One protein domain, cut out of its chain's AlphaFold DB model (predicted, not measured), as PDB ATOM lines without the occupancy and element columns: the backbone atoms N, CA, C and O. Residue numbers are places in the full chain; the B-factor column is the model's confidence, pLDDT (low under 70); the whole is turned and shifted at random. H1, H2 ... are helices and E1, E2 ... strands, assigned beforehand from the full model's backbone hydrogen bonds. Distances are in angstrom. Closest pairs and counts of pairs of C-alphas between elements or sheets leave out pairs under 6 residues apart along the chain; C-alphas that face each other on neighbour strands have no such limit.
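Overview. This is residues 2 to 71 and 355 to 391 of the 419 residues of the protein "Inositol-pentakisphosphate 2-kinase" of Drosophila lebanonensis (UniProt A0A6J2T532). Helix H3 is the core: one side packs on a small three-stranded sheet, E3, E5 and E4, and H1 crosses its other side. Toward one end lie the small hairpin E1 and E2 and, near E2, helix H2; at the other end residues 360 to 366 stick out. The 107 printed residues include four named helices and five named strands, in the order H1 E1 E2 H2 H3 E3 H4 E4 E5, mixed in class. The sheets, E3 - E5 - E4 and E1 - E2, are antiparallel. The whole is compact, with a radius of gyration of the C-alphas of 14.9 A, and spans 45 by 30 by 29 A.

Along the chain. H1, residues 8 to 20, begins at C-alpha 8 (187.057, 137.819, 139.271) and is 18.2 A long. E1 is residues 28 to 30, E2 33 to 36, H2 45 to 52. H3, residues 57 to 69, is 18.2 A long. E3 is residues 355 to 357, H4 364 to 368, E4 374 to 377. E5, residues 382 to 391, is 27.5 A long and ends at C-alpha 391 (188.571, 161.259, 135.596).

Arrangement. H3, with residues 62 to 66 alone, touches H1 at a steep tilt of 58 degrees, opposite ways; C-alphas 12 and 62 are closest, 6.4 A. In two layers, a helix on one face of a sheet, H3 stands up from the strongly twisted sheet over E4. N 355 and O 385 are 2.9 A apart, within hydrogen-bond range, as are N 375 and O 384 of the hairpin E4 and E5, 2.8 A. E3, H4 and E4 form a split strand-helix-strand unit, E5 between the strands, with a right-handed crossover; H4 only grazes the sheet. In the hairpin E1 and E2, N 30 and O 33 are 2.8 A apart. The closest C-alphas of E2 and H2, 36 and 48, are 7.2 A apart. Every O i to N i+4 pair is within hydrogen-bond range in H1, H2, H3 and H4.

Size, cuts and confidence. C-alphas 40 and 365 are farthest apart, 45.9 A. Residues 72 to 354 are not printed; C-alphas 71 and 355 are 16.6 A apart across the cut. Of the links printed whole, none is long. Residues 359 to 362 have pLDDT under 70.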
ATOM      1  N   GLU A   2     194.628 143.594 144.874       85.81
ATOM      2  CA  GLU A   2     193.643 142.556 144.492       85.81
ATOM      3  C   GLU A   2     192.668 142.990 143.378       85.81
ATOM      4  O   GLU A   2     192.243 142.166 142.570       85.81
ATOM      5  N   LEU A   3     192.373 144.292 143.260       88.00
ATOM      6  CA  LEU A   3     191.522 144.829 142.188       88.00
ATOM      7  C   LEU A   3     192.159 144.713 140.789       88.00
ATOM      8  O   LEU A   3     191.448 144.538 139.807       88.00
ATOM      9  N   PHE A   4     193.489 144.768 140.690       88.12
ATOM     10  CA  PHE A   4     194.236 144.659 139.427       88.12
ATOM     11  C   PHE A   4     194.638 143.216 139.099       88.12
ATOM     12  O   PHE A   4     195.408 142.972 138.178       88.12
ATOM     13  N   SER A   5     194.117 142.247 139.851       89.06
ATOM     14  CA  SER A   5     194.473 140.838 139.714       89.06
ATOM     15  C   SER A   5     194.072 140.192 138.390       89.06
ATOM     16  O   SER A   5     194.611 139.137 138.063       89.06
ATOM     17  N   GLY A   6     193.052 140.727 137.715       88.00
ATOM     18  CA  GLY A   6     192.377 140.059 136.600       88.00
ATOM     19  C   GLY A   6     191.550 138.828 136.993       88.00
ATOM     20  O   GLY A   6     190.861 138.261 136.151       88.00
ATOM     21  N   ALA A   7     191.570 138.423 138.268       91.19
ATOM     22  CA  ALA A   7     190.860 137.256 138.769       91.19
ATOM     23  C   ALA A   7     189.519 137.689 139.394       91.19
ATOM     24  O   ALA A   7     189.538 138.329 140.450       91.19
ATOM     25  N   PRO A   8     188.356 137.316 138.820       91.12
ATOM     26  CA  PRO A   8     187.057 137.819 139.271       91.12
ATOM     27  C   PRO A   8     186.787 137.637 140.770       91.12
ATOM     28  O   PRO A   8     186.295 138.562 141.404       91.12
ATOM     29  N   GLY A   9     187.163 136.494 141.357       91.81
ATOM     30  CA  GLY A   9     187.000 136.245 142.797       91.81
ATOM     31  C   GLY A   9     187.768 137.247 143.665       91.81
ATOM     32  O   GLY A   9     187.175 137.920 144.501       91.81
ATOM     33  N   ARG A  10     189.063 137.444 143.386       93.88
ATOM     34  CA  ARG A  10     189.908 138.398 144.125       93.88
ATOM     35  C   ARG A  10     189.448 139.844 143.943       93.88
ATOM     36  O   ARG A  10     189.483 140.640 144.877       93.88
ATOM     37  N   MET A  11     188.965 140.187 142.748       94.50
ATOM     38  CA  MET A  11     188.381 141.504 142.488       94.50
ATOM     39  C   MET A  11     187.075 141.722 143.262       94.50
ATOM     40  O   MET A  11     186.851 142.821 143.764       94.50
ATOM     41  N   LEU A  12     186.222 140.699 143.392       93.81
ATOM     42  CA  LEU A  12     185.007 140.770 144.212       93.81
ATOM     43  C   LEU A  12     185.334 140.972 145.696       93.81
ATOM     44  O   LEU A  12     184.651 141.756 146.363       93.81
ATOM     45  N   ASP A  13     186.383 140.323 146.200       94.00
ATOM     46  CA  ASP A  13     186.870 140.522 147.569       94.00
ATOM     47  C   ASP A  13     187.397 141.951 147.760       94.00
ATOM     48  O   ASP A  13     187.005 142.639 148.705       94.00
ATOM     49  N   ALA A  14     188.191 142.448 146.805       93.31
ATOM     50  CA  ALA A  14     188.688 143.824 146.800       93.31
ATOM     51  C   ALA A  14     187.546 144.852 146.802       93.31
ATOM     52  O   ALA A  14     187.559 145.802 147.585       93.31
ATOM     53  N   LEU A  15     186.525 144.650 145.963       92.62
ATOM     54  CA  LEU A  15     185.334 145.497 145.939       92.62
ATOM     55  C   LEU A  15     184.550 145.392 147.248       92.62
ATOM     56  O   LEU A  15     184.038 146.393 147.733       92.62
ATOM     57  N   SER A  16     184.457 144.206 147.848       91.75
ATOM     58  CA  SER A  16     183.779 144.033 149.135       91.75
ATOM     59  C   SER A  16     184.477 144.801 150.253       91.75
ATOM     60  O   SER A  16     183.796 145.488 151.011       91.75
ATOM     61  N   ALA A  17     185.809 144.767 150.301       91.81
ATOM     62  CA  ALA A  17     186.591 145.594 151.215       91.81
ATOM     63  C   ALA A  17     186.390 147.095 150.940       91.81
ATOM     64  O   ALA A  17     186.178 147.867 151.873       91.81
ATOM     65  N   LEU A  18     186.364 147.500 149.666       91.00
ATOM     66  CA  LEU A  18     186.152 148.891 149.257       91.00
ATOM     67  C   LEU A  18     184.757 149.422 149.645       91.00
ATOM     68  O   LEU A  18     184.631 150.557 150.096       91.00
ATOM     69  N   PHE A  19     183.708 148.604 149.513       89.56
ATOM     70  CA  PHE A  19     182.355 148.939 149.976       89.56
ATOM     71  C   PHE A  19     182.216 148.911 151.503       89.56
ATOM     72  O   PHE A  19     181.322 149.561 152.030       89.56
ATOM     73  N   ALA A  20     183.043 148.156 152.226       88.50
ATOM     74  CA  ALA A  20     183.032 148.167 153.687       88.50
ATOM     75  C   ALA A  20     183.784 149.383 154.248       88.50
ATOM     76  O   ALA A  20     183.381 149.961 155.258       88.50
ATOM     77  N   CYS A  21     184.877 149.778 153.595       87.06
ATOM     78  CA  CYS A  21     185.778 150.840 154.028       87.06
ATOM     79  C   CYS A  21     186.130 151.748 152.837       87.06
ATOM     80  O   CYS A  21     187.191 151.580 152.235       87.06
ATOM     81  N   PRO A  22     185.268 152.725 152.492       83.12
ATOM     82  CA  PRO A  22     185.452 153.539 151.298       83.12
ATOM     83  C   PRO A  22     186.696 154.426 151.377       83.12
ATOM     84  O   PRO A  22     187.346 154.566 150.353       83.12
ATOM     85  N   GLN A  23     187.055 154.990 152.545       79.44
ATOM     86  CA  GLN A  23     188.311 155.741 152.790       79.44
ATOM     87  C   GLN A  23     188.691 156.704 151.638       79.44
ATOM     88  O   GLN A  23     189.800 156.654 151.111       79.44
ATOM     89  N   ASN A  24     187.735 157.520 151.172       79.69
ATOM     90  CA  ASN A  24     187.829 158.399 149.990       79.69
ATOM     91  C   ASN A  24     188.130 157.720 148.620       79.69
ATOM     92  O   ASN A  24     188.201 158.401 147.601       79.69
ATOM     93  N   ASN A  25     188.221 156.392 148.559       87.00
ATOM     94  CA  ASN A  25     188.484 155.591 147.355       87.00
ATOM     95  C   ASN A  25     187.208 155.114 146.635       87.00
ATOM     96  O   ASN A  25     187.286 154.581 145.528       87.00
ATOM     97  N   LEU A  26     186.027 155.283 147.241       91.38
ATOM     98  CA  LEU A  26     184.741 154.943 146.628       91.38
ATOM     99  C   LEU A  26     183.687 156.006 146.915       91.38
ATOM    100  O   LEU A  26     183.498 156.440 148.051       91.38
ATOM    101  N   ARG A  27     182.958 156.382 145.864       92.31
ATOM    102  CA  ARG A  27     181.798 157.272 145.924       92.31
ATOM    103  C   ARG A  27     180.674 156.685 145.083       92.31
ATOM    104  O   ARG A  27     180.905 156.284 143.944       92.31
ATOM    105  N   VAL A  28     179.460 156.651 145.624       92.44
ATOM    106  CA  VAL A  28     178.268 156.184 144.904       92.44
ATOM    107  C   VAL A  28     177.304 157.342 144.739       92.44
ATOM    108  O   VAL A  28     176.916 158.002 145.707       92.44
ATOM    109  N   PHE A  29     176.887 157.546 143.495       91.81
ATOM    110  CA  PHE A  29     175.917 158.556 143.119       91.81
ATOM    111  C   PHE A  29     174.622 157.887 142.673       91.81
ATOM    112  O   PHE A  29     174.640 156.897 141.943       91.81
ATOM    113  N   ARG A  30     173.486 158.457 143.068       89.38
ATOM    114  CA  ARG A  30     172.161 158.056 142.596       89.38
ATOM    115  C   ARG A  30     171.453 159.269 142.019       89.38
ATOM    116  O   ARG A  30     171.227 160.249 142.725       89.38
ATOM    117  N   ASN A  31     171.097 159.198 140.737       85.19
ATOM    118  CA  ASN A  31     170.446 160.294 140.007       85.19
ATOM    119  C   ASN A  31     171.196 161.632 140.165       85.19
ATOM    120  O   ASN A  31     170.588 162.663 140.424       85.19
ATOM    121  N   GLY A  32     172.531 161.590 140.091       84.12
ATOM    122  CA  GLY A  32     173.402 162.760 140.257       84.12
ATOM    123  C   GLY A  32     173.707 163.162 141.706       84.12
ATOM    124  O   GLY A  32     174.588 163.987 141.918       84.12
ATOM    125  N   ASN A  33     173.055 162.567 142.708       87.44
ATOM    126  CA  ASN A  33     173.280 162.900 144.116       87.44
ATOM    127  C   ASN A  33     174.277 161.934 144.761       87.44
ATOM    128  O   ASN A  33     174.106 160.720 144.645       87.44
ATOM    129  N   LEU A  34     175.288 162.457 145.461       90.38
ATOM    130  CA  LEU A  34     176.209 161.650 146.266       90.38
ATOM    131  C   LEU A  34     175.444 161.047 147.448       90.38
ATOM    132  O   LEU A  34     174.940 161.784 148.291       90.38
ATOM    133  N   ILE A  35     175.354 159.719 147.496       92.06
ATOM    134  CA  ILE A  35     174.615 159.005 148.547       92.06
ATOM    135  C   ILE A  35     175.527 158.216 149.482       92.06
ATOM    136  O   ILE A  35     175.167 158.019 150.635       92.06
ATOM    137  N   TYR A  36     176.696 157.778 149.013       91.50
ATOM    138  CA  TYR A  36     177.630 156.965 149.789       91.50
ATOM    139  C   TYR A  36     179.078 157.342 149.477       91.50
ATOM    140  O   TYR A  36     179.414 157.593 148.317       91.50
ATOM    141  N   GLY A  37     179.922 157.383 150.505       87.62
ATOM    142  CA  GLY A  37     181.324 157.780 150.425       87.62
ATOM    143  C   GLY A  37     181.836 158.230 151.790       87.62
ATOM    144  O   GLY A  37     181.305 157.817 152.812       87.62
ATOM    145  N   ASP A  38     182.854 159.084 151.792       81.19
ATOM    146  CA  ASP A  38     183.483 159.623 153.003       81.19
ATOM    147  C   ASP A  38     183.075 161.097 153.208       81.19
ATOM    148  O   ASP A  38     183.873 162.018 153.036       81.19
ATOM    149  N   HIS A  39     181.776 161.345 153.422       79.19
ATOM    150  CA  HIS A  39     181.210 162.694 153.581       79.19
ATOM    151  C   HIS A  39     180.148 162.713 154.690       79.19
ATOM    152  O   HIS A  39     179.399 161.760 154.841       79.19
ATOM    153  N   GLU A  40     179.994 163.820 155.419       75.88
ATOM    154  CA  GLU A  40     179.133 163.907 156.622       75.88
ATOM    155  C   GLU A  40     177.658 163.502 156.408       75.88
ATOM    156  O   GLU A  40     176.993 163.051 157.334       75.88
ATOM    157  N   ASN A  41     177.157 163.624 155.176       80.12
ATOM    158  CA  ASN A  41     175.776 163.302 154.791       80.12
ATOM    159  C   ASN A  41     175.633 161.966 154.041       80.12
ATOM    160  O   ASN A  41     174.559 161.679 153.508       80.12
ATOM    161  N   SER A  42     176.703 161.174 153.918       86.44
ATOM    162  CA  SER A  42     176.621 159.868 153.264       86.44
ATOM    163  C   SER A  42     175.938 158.845 154.163       86.44
ATOM    164  O   SER A  42     176.175 158.813 155.368       86.44
ATOM    165  N   ILE A  43     175.124 157.978 153.565       88.50
ATOM    166  CA  ILE A  43     174.498 156.869 154.286       88.50
ATOM    167  C   ILE A  43     175.553 155.847 154.723       88.50
ATOM    168  O   ILE A  43     176.608 155.721 154.098       88.50
ATOM    169  N   SER A  44     175.260 155.083 155.772       87.50
ATOM    170  CA  SER A  44     176.131 153.982 156.201       87.50
ATOM    171  C   SER A  44     176.165 152.830 155.181       87.50
ATOM    172  O   SER A  44     175.298 152.715 154.312       87.50
ATOM    173  N   CYS A  45     177.151 151.930 155.292       85.31
ATOM    174  CA  CYS A  45     177.225 150.736 154.435       85.31
ATOM    175  C   CYS A  45     175.969 149.852 154.585       85.31
ATOM    176  O   CYS A  45     175.400 149.390 153.595       85.31
ATOM    177  N   GLU A  46     175.471 149.688 155.813       86.19
ATOM    178  CA  GLU A  46     174.239 148.943 156.102       86.19
ATOM    179  C   GLU A  46     173.003 149.593 155.461       86.19
ATOM    180  O   GLU A  46     172.143 148.911 154.897       86.19
ATOM    181  N   GLU A  47     172.916 150.925 155.484       88.25
ATOM    182  CA  GLU A  47     171.851 151.663 154.799       88.25
ATOM    183  C   GLU A  47     171.971 151.581 153.278       88.25
ATOM    184  O   GLU A  47     170.955 151.475 152.591       88.25
ATOM    185  N   LEU A  48     173.188 151.576 152.730       88.38
ATOM    186  CA  LEU A  48     173.408 151.363 151.302       88.38
ATOM    187  C   LEU A  48     172.885 149.983 150.873       88.38
ATOM    188  O   LEU A  48     172.146 149.884 149.891       88.38
ATOM    189  N   HIS A  49     173.194 148.939 151.644       86.56
ATOM    190  CA  HIS A  49     172.688 147.582 151.428       86.56
ATOM    191  C   HIS A  49     171.161 147.481 151.587       86.56
ATOM    192  O   HIS A  49     170.494 146.844 150.778       86.56
ATOM    193  N   SER A  50     170.578 148.109 152.607       87.44
ATOM    194  CA  SER A  50     169.150 147.947 152.923       87.44
ATOM    195  C   SER A  50     168.214 148.895 152.166       87.44
ATOM    196  O   SER A  50     167.051 148.562 151.946       87.44
ATOM    197  N   ARG A  51     168.673 150.082 151.754       85.69
ATOM    198  CA  ARG A  51     167.818 151.106 151.119       85.69
ATOM    199  C   ARG A  51     168.065 151.284 149.630       85.69
ATOM    200  O   ARG A  51     167.154 151.705 148.921       85.69
ATOM    201  N   VAL A  52     169.283 151.016 149.160       84.94
ATOM    202  CA  VAL A  52     169.678 151.289 147.769       84.94
ATOM    203  C   VAL A  52     169.892 149.995 146.998       84.94
ATOM    204  O   VAL A  52     169.303 149.820 145.935       84.94
ATOM    205  N   PHE A  53     170.681 149.072 147.546       86.88
ATOM    206  CA  PHE A  53     171.036 147.808 146.905       86.88
ATOM    207  C   PHE A  53     170.461 146.605 147.660       86.88
ATOM    208  O   PHE A  53     171.196 145.730 148.116       86.88
ATOM    209  N   GLN A  54     169.132 146.571 147.767       84.12
ATOM    210  CA  GLN A  54     168.384 145.558 148.515       84.12
ATOM    211  C   GLN A  54     168.624 144.125 148.025       84.12
ATOM    212  O   GLN A  54     168.670 143.857 146.824       84.12
ATOM    213  N   GLY A  55     168.709 143.190 148.974       83.12
ATOM    214  CA  GLY A  55     168.838 141.761 148.693       83.12
ATOM    215  C   GLY A  55     170.085 141.445 147.865       83.12
ATOM    216  O   GLY A  55     171.201 141.815 148.223       83.12
ATOM    217  N   GLU A  56     169.890 140.771 146.736       86.06
ATOM    218  CA  GLU A  56     170.976 140.341 145.848       86.06
ATOM    219  C   GLU A  56     171.517 141.464 144.951       86.06
ATOM    220  O   GLU A  56     172.499 141.265 144.235       86.06
ATOM    221  N   ILE A  57     170.921 142.664 144.995       89.94
ATOM    222  CA  ILE A  57     171.327 143.776 144.129       89.94
ATOM    223  C   ILE A  57     172.783 144.164 144.393       89.94
ATOM    224  O   ILE A  57     173.517 144.401 143.443       89.94
ATOM    225  N   MET A  58     173.255 144.184 145.643       89.50
ATOM    226  CA  MET A  58     174.666 144.502 145.900       89.50
ATOM    227  C   MET A  58     175.609 143.481 145.250       89.50
ATOM    228  O   MET A  58     176.638 143.849 144.681       89.50
ATOM    229  N   VAL A  59     175.259 142.195 145.316       91.56
ATOM    230  CA  VAL A  59     176.044 141.124 144.689       91.56
ATOM    231  C   VAL A  59     176.075 141.334 143.177       91.56
ATOM    232  O   VAL A  59     177.151 141.322 142.579       91.56
ATOM    233  N   LEU A  60     174.918 141.614 142.579       92.88
ATOM    234  CA  LEU A  60     174.774 141.951 141.167       92.88
ATOM    235  C   LEU A  60     175.627 143.166 140.766       92.88
ATOM    236  O   LEU A  60     176.340 143.096 139.769       92.88
ATOM    237  N   ILE A  61     175.610 144.252 141.550       92.75
ATOM    238  CA  ILE A  61     176.422 145.449 141.284       92.75
ATOM    239  C   ILE A  61     177.910 145.117 141.326       92.75
ATOM    240  O   ILE A  61     178.637 145.512 140.422       92.75
ATOM    241  N   LYS A  62     178.388 144.352 142.311       93.81
ATOM    242  CA  LYS A  62     179.805 143.957 142.361       93.81
ATOM    243  C   LYS A  62     180.210 143.152 141.121       93.81
ATOM    244  O   LYS A  62     181.257 143.427 140.540       93.81
ATOM    245  N   HIS A  63     179.364 142.226 140.666       94.94
ATOM    246  CA  HIS A  63     179.602 141.483 139.424       94.94
ATOM    247  C   HIS A  63     179.573 142.390 138.188       94.94
ATOM    248  O   HIS A  63     180.403 142.220 137.297       94.94
ATOM    249  N   LEU A  64     178.675 143.381 138.153       95.19
ATOM    250  CA  LEU A  64     178.636 144.393 137.099       95.19
ATOM    251  C   LEU A  64     179.943 145.186 137.040       95.19
ATOM    252  O   LEU A  64     180.521 145.325 135.966       95.19
ATOM    253  N   LEU A  65     180.435 145.662 138.188       95.25
ATOM    254  CA  LEU A  65     181.690 146.408 138.272       95.25
ATOM    255  C   LEU A  65     182.862 145.570 137.747       95.25
ATOM    256  O   LEU A  65     183.613 146.051 136.904       95.25
ATOM    257  N   VAL A  66     182.989 144.310 138.176       95.19
ATOM    258  CA  VAL A  66     184.038 143.404 137.671       95.19
ATOM    259  C   VAL A  66     183.918 143.200 136.161       95.19
ATOM    260  O   VAL A  66     184.912 143.342 135.452       95.19
ATOM    261  N   ALA A  67     182.711 142.934 135.653       94.31
ATOM    262  CA  ALA A  67     182.476 142.736 134.223       94.31
ATOM    263  C   ALA A  67     182.861 143.973 133.394       94.31
ATOM    264  O   ALA A  67     183.493 143.843 132.349       94.31
ATOM    265  N   CYS A  68     182.530 145.177 133.866       94.38
ATOM    266  CA  CYS A  68     182.910 146.420 133.200       94.38
ATOM    267  C   CYS A  68     184.418 146.692 133.264       94.38
ATOM    268  O   CYS A  68     184.998 147.131 132.276       94.38
ATOM    269  N   LEU A  69     185.063 146.439 134.407       94.06
ATOM    270  CA  LEU A  69     186.498 146.687 134.593       94.06
ATOM    271  C   LEU A  69     187.379 145.722 133.783       94.06
ATOM    272  O   LEU A  69     188.477 146.098 133.372       94.06
ATOM    273  N   LEU A  70     186.890 144.502 133.542       93.06
ATOM    274  CA  LEU A  70     187.549 143.482 132.723       93.06
ATOM    275  C   LEU A  70     187.140 143.521 131.246       93.06
ATOM    276  O   LEU A  70     187.694 142.766 130.450       93.06
ATOM    277  N   ARG A  71     186.194 144.383 130.856       90.44
ATOM    278  CA  ARG A  71     185.749 144.485 129.462       90.44
ATOM    279  C   ARG A  71     186.901 144.944 128.569       90.44
ATOM    280  O   ARG A  71     187.569 145.934 128.870       90.44
ATOM    281  N   ARG A 355     172.846 151.669 133.805       91.19
ATOM    282  CA  ARG A 355     171.385 151.600 133.843       91.19
ATOM    283  C   ARG A 355     170.934 150.204 133.430       91.19
ATOM    284  O   ARG A 355     171.374 149.699 132.403       91.19
ATOM    285  N   GLU A 356     170.056 149.595 134.219       90.94
ATOM    286  CA  GLU A 356     169.429 148.315 133.868       90.94
ATOM    287  C   GLU A 356     168.444 148.501 132.707       90.94
ATOM    288  O   GLU A 356     167.686 149.478 132.670       90.94
ATOM    289  N   ILE A 357     168.454 147.558 131.765       89.38
ATOM    290  CA  ILE A 357     167.509 147.487 130.652       89.38
ATOM    291  C   ILE A 357     166.543 146.340 130.927       89.38
ATOM    292  O   ILE A 357     166.958 145.204 131.156       89.38
ATOM    293  N   GLN A 358     165.245 146.618 130.859       82.75
ATOM    294  CA  GLN A 358     164.229 145.575 130.943       82.75
ATOM    295  C   GLN A 358     164.077 144.903 129.576       82.75
ATOM    296  O   GLN A 358     163.341 145.368 128.708       82.75
ATOM    297  N   CYS A 359     164.784 143.793 129.379       66.00
ATOM    298  CA  CYS A 359     164.723 143.005 128.152       66.00
ATOM    299  C   CYS A 359     163.558 142.008 128.183       66.00
ATOM    300  O   CYS A 359     163.777 140.806 128.111       66.00
ATOM    301  N   GLN A 360     162.315 142.480 128.308       61.88
ATOM    302  CA  GLN A 360     161.164 141.576 128.163       61.88
ATOM    303  C   GLN A 360     160.819 141.300 126.690       61.88
ATOM    304  O   GLN A 360     160.203 140.280 126.428       61.88
ATOM    305  N   ASN A 361     161.258 142.139 125.734       59.38
ATOM    306  CA  ASN A 361     160.955 141.993 124.295       59.38
ATOM    307  C   ASN A 361     162.038 142.569 123.351       59.38
ATOM    308  O   ASN A 361     161.731 142.943 122.222       59.38
ATOM    309  N   VAL A 362     163.290 142.717 123.798       67.25
ATOM    310  CA  VAL A 362     164.322 143.402 122.993       67.25
ATOM    311  C   VAL A 362     164.976 142.412 122.026       67.25
ATOM    312  O   VAL A 362     165.480 141.369 122.443       67.25
ATOM    313  N   SER A 363     164.958 142.726 120.732       77.56
ATOM    314  CA  SER A 363     165.548 141.887 119.684       77.56
ATOM    315  C   SER A 363     167.082 141.887 119.751       77.56
ATOM    316  O   SER A 363     167.700 142.868 120.167       77.56
ATOM    317  N   ALA A 364     167.725 140.816 119.273       77.94
ATOM    318  CA  ALA A 364     169.193 140.736 119.205       77.94
ATOM    319  C   ALA A 364     169.812 141.941 118.462       77.94
ATOM    320  O   ALA A 364     170.808 142.508 118.901       77.94
ATOM    321  N   LYS A 365     169.133 142.417 117.411       81.06
ATOM    322  CA  LYS A 365     169.535 143.576 116.600       81.06
ATOM    323  C   LYS A 365     169.456 144.918 117.346       81.06
ATOM    324  O   LYS A 365     170.038 145.911 116.913       81.06
ATOM    325  N   GLU A 366     168.675 145.008 118.417       79.88
ATOM    326  CA  GLU A 366     168.631 146.190 119.289       79.88
ATOM    327  C   GLU A 366     169.742 146.156 120.338       79.88
ATOM    328  O   GLU A 366     170.311 147.202 120.628       79.88
ATOM    329  N   LEU A 367     170.102 144.972 120.850       80.50
ATOM    330  CA  LEU A 367     171.256 144.810 121.744       80.50
ATOM    331  C   LEU A 367     172.569 145.125 121.020       80.50
ATOM    332  O   LEU A 367     173.402 145.839 121.567       80.50
ATOM    333  N   GLU A 368     172.718 144.678 119.770       82.19
ATOM    334  CA  GLU A 368     173.891 144.991 118.936       82.19
ATOM    335  C   GLU A 368     174.082 146.502 118.731       82.19
ATOM    336  O   GLU A 368     175.208 146.985 118.700       82.19
ATOM    337  N   ARG A 369     172.990 147.275 118.653       83.88
ATOM    338  CA  ARG A 369     173.047 148.746 118.533       83.88
ATOM    339  C   ARG A 369     173.531 149.448 119.801       83.88
ATOM    340  O   ARG A 369     173.872 150.625 119.740       83.88
ATOM    341  N   LEU A 370     173.514 148.761 120.939       84.19
ATOM    342  CA  LEU A 370     173.972 149.293 122.221       84.19
ATOM    343  C   LEU A 370     175.448 148.986 122.486       84.19
ATOM    344  O   LEU A 370     175.982 149.443 123.497       84.19
ATOM    345  N   GLU A 371     176.117 148.237 121.614       83.31
ATOM    346  CA  GLU A 371     177.569 148.093 121.660       83.31
ATOM    347  C   GLU A 371     178.248 149.448 121.387       83.31
ATOM    348  O   GLU A 371     177.788 150.207 120.533       83.31
ATOM    349  N   PRO A 372     179.332 149.800 122.106       86.00
ATOM    350  CA  PRO A 372     180.095 148.976 123.051       86.00
ATOM    351  C   PRO A 372     179.625 149.066 124.521       86.00
ATOM    352  O   PRO A 372     180.361 148.681 125.429       86.00
ATOM    353  N   TRP A 373     178.447 149.630 124.795       89.44
ATOM    354  CA  TRP A 373     177.971 149.933 126.154       89.44
ATOM    355  C   TRP A 373     177.120 148.826 126.785       89.44
ATOM    356  O   TRP A 373     176.873 148.858 127.992       89.44
ATOM    357  N   HIS A 374     176.649 147.854 126.005       91.56
ATOM    358  CA  HIS A 374     175.811 146.764 126.504       91.56
ATOM    359  C   HIS A 374     176.611 145.748 127.320       91.56
ATOM    360  O   HIS A 374     177.593 145.186 126.850       91.56
ATOM    361  N   VAL A 375     176.186 145.478 128.555       92.00
ATOM    362  CA  VAL A 375     176.785 144.478 129.449       92.00
ATOM    363  C   VAL A 375     175.724 143.455 129.839       92.00
ATOM    364  O   VAL A 375     174.694 143.802 130.419       92.00
ATOM    365  N   HIS A 376     175.989 142.180 129.556       91.00
ATOM    366  CA  HIS A 376     175.136 141.064 129.952       91.00
ATOM    367  C   HIS A 376     175.757 140.294 131.122       91.00
ATOM    368  O   HIS A 376     176.863 139.765 131.017       91.00
ATOM    369  N   LEU A 377     175.022 140.197 132.229       91.25
ATOM    370  CA  LEU A 377     175.390 139.373 133.377       91.25
ATOM    371  C   LEU A 377     174.621 138.051 133.330       91.25
ATOM    372  O   LEU A 377     173.548 137.931 133.923       91.25
ATOM    373  N   ALA A 378     175.189 137.059 132.640       87.00
ATOM    374  CA  ALA A 378     174.546 135.768 132.375       87.00
ATOM    375  C   ALA A 378     174.052 135.057 133.648       87.00
ATOM    376  O   ALA A 378     172.930 134.558 133.674       87.00
ATOM    377  N   ASN A 379     174.841 135.092 134.727       87.12
ATOM    378  CA  ASN A 379     174.495 134.455 136.004       87.12
ATOM    379  C   ASN A 379     173.215 135.020 136.640       87.12
ATOM    380  O   ASN A 379     172.567 134.334 137.420       87.12
ATOM    381  N   PHE A 380     172.861 136.263 136.309       87.94
ATOM    382  CA  PHE A 380     171.687 136.953 136.844       87.94
ATOM    383  C   PHE A 380     170.596 137.157 135.790       87.94
ATOM    384  O   PHE A 380     169.535 137.673 136.131       87.94
ATOM    385  N   GLN A 381     170.857 136.792 134.528       89.06
ATOM    386  CA  GLN A 381     169.985 137.041 133.373       89.06
ATOM    387  C   GLN A 381     169.545 138.511 133.267       89.06
ATOM    388  O   GLN A 381     168.381 138.823 133.018       89.06
ATOM    389  N   ARG A 382     170.483 139.435 133.502       90.19
ATOM    390  CA  ARG A 382     170.223 140.880 133.494       90.19
ATOM    391  C   ARG A 382     171.116 141.609 132.508       90.19
ATOM    392  O   ARG A 382     172.285 141.259 132.323       90.19
ATOM    393  N   HIS A 383     170.560 142.661 131.919       91.56
ATOM    394  CA  HIS A 383     171.214 143.485 130.913       91.56
ATOM    395  C   HIS A 383     171.356 144.921 131.404       91.56
ATOM    396  O   HIS A 383     170.433 145.492 131.985       91.56
ATOM    397  N   PHE A 384     172.513 145.515 131.131       93.06
ATOM    398  CA  PHE A 384     172.846 146.876 131.525       93.06
ATOM    399  C   PHE A 384     173.414 147.649 130.340       93.06
ATOM    400  O   PHE A 384     174.096 147.085 129.489       93.06
ATOM    401  N   ILE A 385     173.171 148.954 130.317       92.94
ATOM    402  CA  ILE A 385     174.001 149.912 129.584       92.94
ATOM    403  C   ILE A 385     174.987 150.456 130.599       92.94
ATOM    404  O   ILE A 385     174.554 150.980 131.626       92.94
ATOM    405  N   ALA A 386     176.281 150.337 130.330       93.88
ATOM    406  CA  ALA A 386     177.328 150.847 131.195       93.88
ATOM    407  C   ALA A 386     178.357 151.665 130.414       93.88
ATOM    408  O   ALA A 386     178.735 151.331 129.289       93.88
ATOM    409  N   LYS A 387     178.846 152.731 131.042       93.50
ATOM    410  CA  LYS A 387     179.939 153.553 130.534       93.50
ATOM    411  C   LYS A 387     181.009 153.670 131.607       93.50
ATOM    412  O   LYS A 387     180.720 153.997 132.756       93.50
ATOM    413  N   VAL A 388     182.245 153.407 131.203       94.19
ATOM    414  CA  VAL A 388     183.435 153.595 132.030       94.19
ATOM    415  C   VAL A 388     184.150 154.848 131.542       94.19
ATOM    416  O   VAL A 388     184.401 154.998 130.347       94.19
ATOM    417  N   SER A 389     184.470 155.738 132.471       94.31
ATOM    418  CA  SER A 389     185.201 156.979 132.228       94.31
ATOM    419  C   SER A 389     186.371 157.075 133.202       94.31
ATOM    420  O   SER A 389     186.235 156.703 134.366       94.31
ATOM    421  N   VAL A 390     187.497 157.617 132.745       95.12
ATOM    422  CA  VAL A 390     188.628 157.976 133.612       95.12
ATOM    423  C   VAL A 390     188.572 159.481 133.860       95.12
ATOM    424  O   VAL A 390     188.412 160.256 132.920       95.12
ATOM    425  N   LEU A 391     188.638 159.878 135.125       94.88
ATOM    426  CA  LEU A 391     188.571 161.259 135.596       94.88
ATOM    427  C   LEU A 391     189.892 161.645 136.279       94.88
ATOM    428  O   LEU A 391     190.743 160.790 136.522       94.88
TER     429      LEU A 391